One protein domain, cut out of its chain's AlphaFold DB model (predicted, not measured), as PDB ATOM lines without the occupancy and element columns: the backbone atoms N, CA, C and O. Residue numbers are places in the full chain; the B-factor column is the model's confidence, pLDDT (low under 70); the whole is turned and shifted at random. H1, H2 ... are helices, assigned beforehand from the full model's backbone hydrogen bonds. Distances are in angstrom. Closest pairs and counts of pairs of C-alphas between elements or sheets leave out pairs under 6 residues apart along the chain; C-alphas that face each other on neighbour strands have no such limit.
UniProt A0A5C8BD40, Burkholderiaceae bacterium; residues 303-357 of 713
ATOM      1  N   GLY A 303      28.068  51.172  27.634       65.19
ATOM      2  CA  GLY A 303      28.839  51.032  26.400       65.19
ATOM      3  C   GLY A 303      29.807  49.841  26.393       65.19
ATOM      4  O   GLY A 303      30.196  49.428  25.306       65.19
ATOM      5  N   TYR A 304      30.171  49.277  27.553       62.03
ATOM      6  CA  TYR A 304      30.956  48.033  27.635       62.03
ATOM      7  C   TYR A 304      30.111  46.778  27.444       62.03
ATOM      8  O   TYR A 304      30.610  45.757  26.987       62.03
ATOM      9  N   LEU A 305      28.833  46.852  27.815       64.31
ATOM     10  CA  LEU A 305      27.883  45.751  27.681       64.31
ATOM     11  C   LEU A 305      27.214  45.733  26.300       64.31
ATOM     12  O   LEU A 305      26.471  44.808  25.973       64.31
ATOM     13  N   ALA A 306      27.442  46.772  25.494       65.88
ATOM     14  CA  ALA A 306      26.845  46.897  24.178       65.88
ATOM     15  C   ALA A 306      27.305  45.740  23.282       65.88
ATOM     16  O   ALA A 306      28.494  45.456  23.185       65.88
ATOM     17  N   GLN A 307      26.356  45.092  22.605       69.69
ATOM     18  CA  GLN A 307      26.570  43.933  21.726       69.69
ATOM     19  C   GLN A 307      27.027  42.640  22.432       69.69
ATOM     20  O   GLN A 307      27.209  41.618  21.771       69.69
ATOM     21  N   ALA A 308      27.129  42.620  23.766       71.62
ATOM     22  CA  ALA A 308      27.252  41.380  24.525       71.62
ATOM     23  C   ALA A 308      25.860  40.732  24.661       71.62
ATOM     24  O   ALA A 308      25.057  41.096  25.515       71.62
ATOM     25  N   CYS A 309      25.546  39.780  23.779       80.38
ATOM     26  CA  CYS A 309      24.165  39.320  23.571       80.38
ATOM     27  C   CYS A 309      23.729  38.088  24.376       80.38
ATOM     28  O   CYS A 309      22.768  37.419  23.989       80.38
ATOM     29  N   THR A 310      24.368  37.805  25.513       79.25
ATOM     30  CA  THR A 310      23.837  36.831  26.484       79.25
ATOM     31  C   THR A 310      22.690  37.461  27.291       79.25
ATOM     32  O   THR A 310      22.692  38.680  27.476       79.25
ATOM     33  N   PRO A 311      21.712  36.688  27.806       78.38
ATOM     34  CA  PRO A 311      20.598  37.249  28.583       78.38
ATOM     35  C   PRO A 311      21.047  38.154  29.745       78.38
ATOM     36  O   PRO A 311      20.608  39.299  29.838       78.38
ATOM     37  N   ALA A 312      22.009  37.690  30.551       73.44
ATOM     38  CA  ALA A 312      22.546  38.443  31.685       73.44
ATOM     39  C   ALA A 312      23.253  39.746  31.265       73.44
ATOM     40  O   ALA A 312      23.101  40.779  31.921       73.44
ATOM     41  N   ALA A 313      23.997  39.723  30.153       72.12
ATOM     42  CA  ALA A 313      24.666  40.914  29.638       72.12
ATOM     43  C   ALA A 313      23.665  41.931  29.072       72.12
ATOM     44  O   ALA A 313      23.803  43.121  29.345       72.12
ATOM     45  N   LYS A 314      22.611  41.482  28.372       82.56
ATOM     46  CA  LYS A 314      21.533  42.364  27.892       82.56
ATOM     47  C   LYS A 314      20.792  43.049  29.040       82.56
ATOM     48  O   LYS A 314      20.537  44.245  28.966       82.56
ATOM     49  N   GLN A 315      20.460  42.324  30.107       84.75
ATOM     50  CA  GLN A 315      19.765  42.903  31.262       84.75
ATOM     51  C   GLN A 315      20.663  43.871  32.043       84.75
ATOM     52  O   GLN A 315      20.245  44.980  32.366       84.75
ATOM     53  N   SER A 316      21.929  43.512  32.253       80.25
ATOM     54  CA  SER A 316      22.898  44.420  32.878       80.25
ATOM     55  C   SER A 316      23.121  45.672  32.026       80.25
ATOM     56  O   SER A 316      23.229  46.774  32.558       80.25
ATOM     57  N   TRP A 317      23.111  45.522  30.693       86.19
ATOM     58  CA  TRP A 317      23.182  46.644  29.762       86.19
ATOM     59  C   TRP A 317      21.989  47.574  29.949       86.19
ATOM     60  O   TRP A 317      22.184  48.780  30.035       86.19
ATOM     61  N   VAL A 318      20.775  47.026  30.068       91.81
ATOM     62  CA  VAL A 318      19.551  47.808  30.295       91.81
ATOM     63  C   VAL A 318      19.641  48.617  31.588       91.81
ATOM     64  O   VAL A 318      19.393  49.822  31.559       91.81
ATOM     65  N   ARG A 319      20.042  47.999  32.709       88.81
ATOM     66  CA  ARG A 319      20.163  48.709  33.994       88.81
ATOM     67  C   ARG A 319      21.208  49.817  33.938       88.81
ATOM     68  O   ARG A 319      20.940  50.919  34.412       88.81
ATOM     69  N   ALA A 320      22.368  49.528  33.351       83.56
ATOM     70  CA  ALA A 320      23.440  50.493  33.143       83.56
ATOM     71  C   ALA A 320      23.032  51.636  32.203       83.56
ATOM     72  O   ALA A 320      23.402  52.787  32.415       83.56
ATOM     73  N   HIS A 321      22.277  51.320  31.150       90.94
ATOM     74  CA  HIS A 321      21.808  52.287  30.169       90.94
ATOM     75  C   HIS A 321      20.816  53.254  30.811       90.94
ATOM     76  O   HIS A 321      20.996  54.465  30.708       90.94
ATOM     77  N   LEU A 322      19.822  52.728  31.535       94.00
ATOM     78  CA  LEU A 322      18.870  53.548  32.280       94.00
ATOM     79  C   LEU A 322      19.553  54.354  33.392       94.00
ATOM     80  O   LEU A 322      19.197  55.508  33.591       94.00
ATOM     81  N   ASP A 323      20.567  53.806  34.065       88.31
ATOM     82  CA  ASP A 323      21.346  54.565  35.052       88.31
ATOM     83  C   ASP A 323      21.989  55.816  34.444       88.31
ATOM     84  O   ASP A 323      22.070  56.854  35.095       88.31
ATOM     85  N   ASP A 324      22.483  55.708  33.212       86.12
ATOM     86  CA  ASP A 324      23.236  56.767  32.554       86.12
ATOM     87  C   ASP A 324      22.331  57.814  31.900       86.12
ATOM     88  O   ASP A 324      22.447  59.003  32.194       86.12
ATOM     89  N   VAL A 325      21.418  57.388  31.020       91.06
ATOM     90  CA  VAL A 325      20.713  58.319  30.124       91.06
ATOM     91  C   VAL A 325      19.296  58.658  30.562       91.06
ATOM     92  O   VAL A 325      18.726  59.610  30.039       91.06
ATOM     93  N   TYR A 326      18.690  57.884  31.466       96.75
ATOM     94  CA  TYR A 326      17.287  58.085  31.813       96.75
ATOM     95  C   TYR A 326      17.097  59.391  32.583       96.75
ATOM     96  O   TYR A 326      17.852  59.696  33.511       96.75
ATOM     97  N   LEU A 327      16.072  60.166  32.228       95.75
ATOM     98  CA  LEU A 327      15.821  61.469  32.848       95.75
ATOM     99  C   LEU A 327      15.597  61.351  34.365       95.75
ATOM    100  O   LEU A 327      16.052  62.203  35.125       95.75
ATOM    101  N   TRP A 328      14.972  60.255  34.806       96.31
ATOM    102  CA  TRP A 328      14.666  59.971  36.212       96.31
ATOM    103  C   TRP A 328      15.512  58.835  36.794       96.31
ATOM    104  O   TRP A 328      15.046  58.095  37.657       96.31
ATOM    105  N   TYR A 329      16.758  58.676  36.341       94.25
ATOM    106  CA  TYR A 329      17.607  57.549  36.748       94.25
ATOM    107  C   TYR A 329      17.761  57.385  38.276       94.25
ATOM    108  O   TYR A 329      17.873  56.264  38.764       94.25
ATOM    109  N   LYS A 330      17.724  58.483  39.049       90.62
ATOM    110  CA  LYS A 330      17.818  58.462  40.524       90.62
ATOM    111  C   LYS A 330      16.600  57.847  41.218       90.62
ATOM    112  O   LYS A 330      16.694  57.489  42.385       90.62
ATOM    113  N   GLU A 331      15.464  57.784  40.530       94.50
ATOM    114  CA  GLU A 331      14.189  57.288  41.062       94.50
ATOM    115  C   GLU A 331      13.909  55.838  40.643       94.50
ATOM    116  O   GLU A 331      12.873  55.286  41.012       94.50
ATOM    117  N   ILE A 332      14.818  55.213  39.881       91.44
ATOM    118  CA  ILE A 332      14.717  53.796  39.524       91.44
ATOM    119  C   ILE A 332      14.705  52.971  40.813       91.44
ATOM    120  O   ILE A 332      15.642  53.017  41.610       91.44
ATOM    121  N   VAL A 333      13.648  52.183  40.989       88.31
ATOM    122  CA  VAL A 333      13.596  51.141  42.013       88.31
ATOM    123  C   VAL A 333      14.213  49.887  41.408       88.31
ATOM    124  O   VAL A 333      13.757  49.414  40.367       88.31
ATOM    125  N   ASP A 334      15.265  49.362  42.036       80.50
ATOM    126  CA  ASP A 334      15.950  48.182  41.515       80.50
ATOM    127  C   ASP A 334      14.992  46.983  41.438       80.50
ATOM    128  O   ASP A 334      14.277  46.650  42.386       80.50
ATOM    129  N   PHE A 335      15.018  46.314  40.288       78.50
ATOM    130  CA  PHE A 335      14.260  45.101  40.023       78.50
ATOM    131  C   PHE A 335      15.232  43.917  39.896       78.50
ATOM    132  O   PHE A 335      16.264  44.053  39.223       78.50
ATOM    133  N   PRO A 336      14.956  42.753  40.512       74.00
ATOM    134  CA  PRO A 336      15.833  41.596  40.388       74.00
ATOM    135  C   PRO A 336      15.924  41.104  38.940       74.00
ATOM    136  O   PRO A 336      14.920  40.775  38.305       74.00
ATOM    137  N   VAL A 337      17.153  40.994  38.433       70.31
ATOM    138  CA  VAL A 337      17.445  40.520  37.068       70.31
ATOM    139  C   VAL A 337      16.862  39.122  36.814       70.31
ATOM    140  O   VAL A 337      16.401  38.829  35.716       70.31
ATOM    141  N   THR A 338      16.821  38.269  37.843       72.06
ATOM    142  CA  THR A 338      16.306  36.891  37.774       72.06
ATOM    143  C   THR A 338      14.791  36.797  37.598       72.06
ATOM    144  O   THR A 338      14.292  35.728  37.246       72.06
ATOM    145  N   THR A 339      14.046  37.879  37.843       77.62
ATOM    146  CA  THR A 339      12.580  37.890  37.735       77.62
ATOM    147  C   THR A 339      12.102  38.206  36.316       77.62
ATOM    148  O   THR A 339      11.056  37.707  35.905       77.62
ATOM    149  N   ALA A 340      12.856  38.996  35.546       81.31
ATOM    150  CA  ALA A 340      12.519  39.317  34.159       81.31
ATOM    151  C   ALA A 340      13.001  38.216  33.201       81.31
ATOM    152  O   ALA A 340      14.152  37.782  33.273       81.31
ATOM    153  N   LYS A 341      12.145  37.783  32.266       84.19
ATOM    154  CA  LYS A 341      12.487  36.738  31.283       84.19
ATOM    155  C   LYS A 341      13.258  37.300  30.094       84.19
ATOM    156  O   LYS A 341      14.028  36.580  29.460       84.19
ATOM    157  N   THR A 342      13.032  38.571  29.775       89.38
ATOM    158  CA  THR A 342      13.647  39.265  28.641       89.38
ATOM    159  C   THR A 342      14.262  40.594  29.076       89.38
ATOM    160  O   THR A 342      14.000  41.103  30.168       89.38
ATOM    161  N   SER A 343      15.112  41.172  28.226       90.50
ATOM    162  CA  SER A 343      15.673  42.508  28.459       90.50
ATOM    163  C   SER A 343      14.628  43.620  28.344       90.50
ATOM    164  O   SER A 343      14.776  44.671  28.951       90.50
ATOM    165  N   GLU A 344      13.574  43.379  27.577       92.44
ATOM    166  CA  GLU A 344      12.450  44.261  27.310       92.44
ATOM    167  C   GLU A 344      11.528  44.321  28.529       92.44
ATOM    168  O   GLU A 344      11.200  45.407  28.996       92.44
ATOM    169  N   GLU A 345      11.201  43.160  29.110       91.56
ATOM    170  CA  GLU A 345      10.511  43.078  30.404       91.56
ATOM    171  C   GLU A 345      11.329  43.755  31.506       91.56
ATOM    172  O   GLU A 345      10.779  44.474  32.337       91.56
ATOM    173  N   TYR A 346      12.652  43.557  31.501       93.88
ATOM    174  CA  TYR A 346      13.528  44.182  32.486       93.88
ATOM    175  C   TYR A 346      13.593  45.704  32.334       93.88
ATOM    176  O   TYR A 346      13.537  46.426  33.324       93.88
ATOM    177  N   PHE A 347      13.663  46.199  31.096       95.69
ATOM    178  CA  PHE A 347      13.595  47.627  30.800       95.69
ATOM    179  C   PHE A 347      12.287  48.221  31.311       95.69
ATOM    180  O   PHE A 347      12.323  49.209  32.038       95.69
ATOM    181  N   ASP A 348      11.154  47.594  30.984       93.94
ATOM    182  CA  ASP A 348       9.833  48.067  31.391       93.94
ATOM    183  C   ASP A 348       9.677  48.119  32.919       93.94
ATOM    184  O   ASP A 348       9.153  49.102  33.449       93.94
ATOM    185  N   ALA A 349      10.194  47.105  33.621       93.31
ATOM    186  CA  ALA A 349      10.144  47.004  35.077       93.31
ATOM    187  C   ALA A 349      10.961  48.087  35.806       93.31
ATOM    188  O   ALA A 349      10.622  48.440  36.934       93.31
ATOM    189  N   LEU A 350      12.013  48.622  35.177       95.00
ATOM    190  CA  LEU A 350      12.879  49.654  35.761       95.00
ATOM    191  C   LEU A 350      12.378  51.092  35.519       95.00
ATOM    192  O   LEU A 350      12.947  52.035  36.071       95.00
ATOM    193  N   LEU A 351      11.340  51.290  34.700       96.06
ATOM    194  CA  LEU A 351      10.796  52.623  34.420       96.06
ATOM    195  C   LEU A 351      10.074  53.211  35.639       96.06
ATOM    196  O   LEU A 351       9.329  52.527  36.343       96.06
ATOM    197  N   VAL A 352      10.201  54.526  35.833       96.06
ATOM    198  CA  VAL A 352       9.503  55.264  36.898       96.06
ATOM    199  C   VAL A 352       8.057  55.507  36.449       96.06
ATOM    200  O   VAL A 352       7.712  56.580  35.959       96.06
ATOM    201  N   LYS A 353       7.195  54.489  36.580       90.75
ATOM    202  CA  LYS A 353       5.831  54.459  36.003       90.75
ATOM    203  C   LYS A 353       4.916  55.615  36.419       90.75
ATOM    204  O   LYS A 353       3.960  55.920  35.712       90.75
ATOM    205  N   SER A 354       5.196  56.268  37.547       91.62
ATOM    206  CA  SER A 354       4.469  57.464  37.993       91.62
ATOM    207  C   SER A 354       4.722  58.697  37.116       91.62
ATOM    208  O   SER A 354       3.905  59.615  37.118       91.62
ATOM    209  N   LYS A 355       5.830  58.724  36.363       91.69
ATOM    210  CA  LYS A 355       6.244  59.833  35.484       91.69
ATOM    211  C   LYS A 355       6.389  59.405  34.026       91.69
ATOM    212  O   LYS A 355       6.157  60.199  33.116       91.69
ATOM    213  N   ASP A 356       6.740  58.143  33.804       92.62
ATOM    214  CA  ASP A 356       7.056  57.596  32.497       92.62
ATOM    215  C   ASP A 356       6.040  56.552  32.040       92.62
ATOM    216  O   ASP A 356       6.056  55.388  32.445       92.62
ATOM    217  N   ARG A 357       5.181  56.993  31.127       88.50
ATOM    218  CA  ARG A 357       4.245  56.150  30.373       88.50
ATOM    219  C   ARG A 357       4.623  56.039  28.892       88.50
ATOM    220  O   ARG A 357       3.768  55.753  28.061       88.50
TER     221      ARG A 357
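AT A GLANCE: This is residues 303 to 357 of the 713 residues of a protein of Burkholderiaceae bacterium (UniProt A0A5C8BD40). A long helix, H1, has a short helix, H2, packed aslant beside it, and the two run the same way. A wide loop, residues 326 to 342, carries the chain from the end of H1 back to the start of H2, while residues 303 to 308 lie on the side of H1 away from H2 and residues 351 to 357 run on as a tail beyond H2. The printed part has 55 residues with two named helices, H1 then H2, and no named strand; the class is all helix, with under half of the residues, 23, in named elements. It is compact, with a radius of gyration of the C-alphas of 10.8 A, and spans 30 by 23 by 16 A.

IN THESE COORDINATES: H1, residues 311 to 325, runs 21.1 A from C-alpha 311 at (20.598, 37.249, 28.583) to C-alpha 325 at (20.713, 58.319, 30.124). H2, residues 343 to 350, measures 10.6 A from first to last C-alpha and ends with C-alpha 350 at (12.879, 49.654, 35.761).

HOW THE PARTS SIT: H1 and H2 touch, with 11 pairs of C-alphas within 8 A. Their closest C-alphas, those of Gln 315 and Ser 343, are 5.0 A apart. The centres are 9.5 A apart. Their lines stand at a steep tilt of 43 degrees, and they run the same way. In both H1 and H2, every O i to N i+4 pair is within hydrogen-bond range.

THE WHOLE: The two C-alphas farthest apart, those of Ala 308 and Ser 354, are 31.0 A apart. The link from H1 to H2, 17 residues, is long; its C-alphas lie 9 to 13 A from the mean of the C-alphas. The printed part has no cut. The mean pLDDT of the printed part is 85.1, and residues 303 to 307 are under 70.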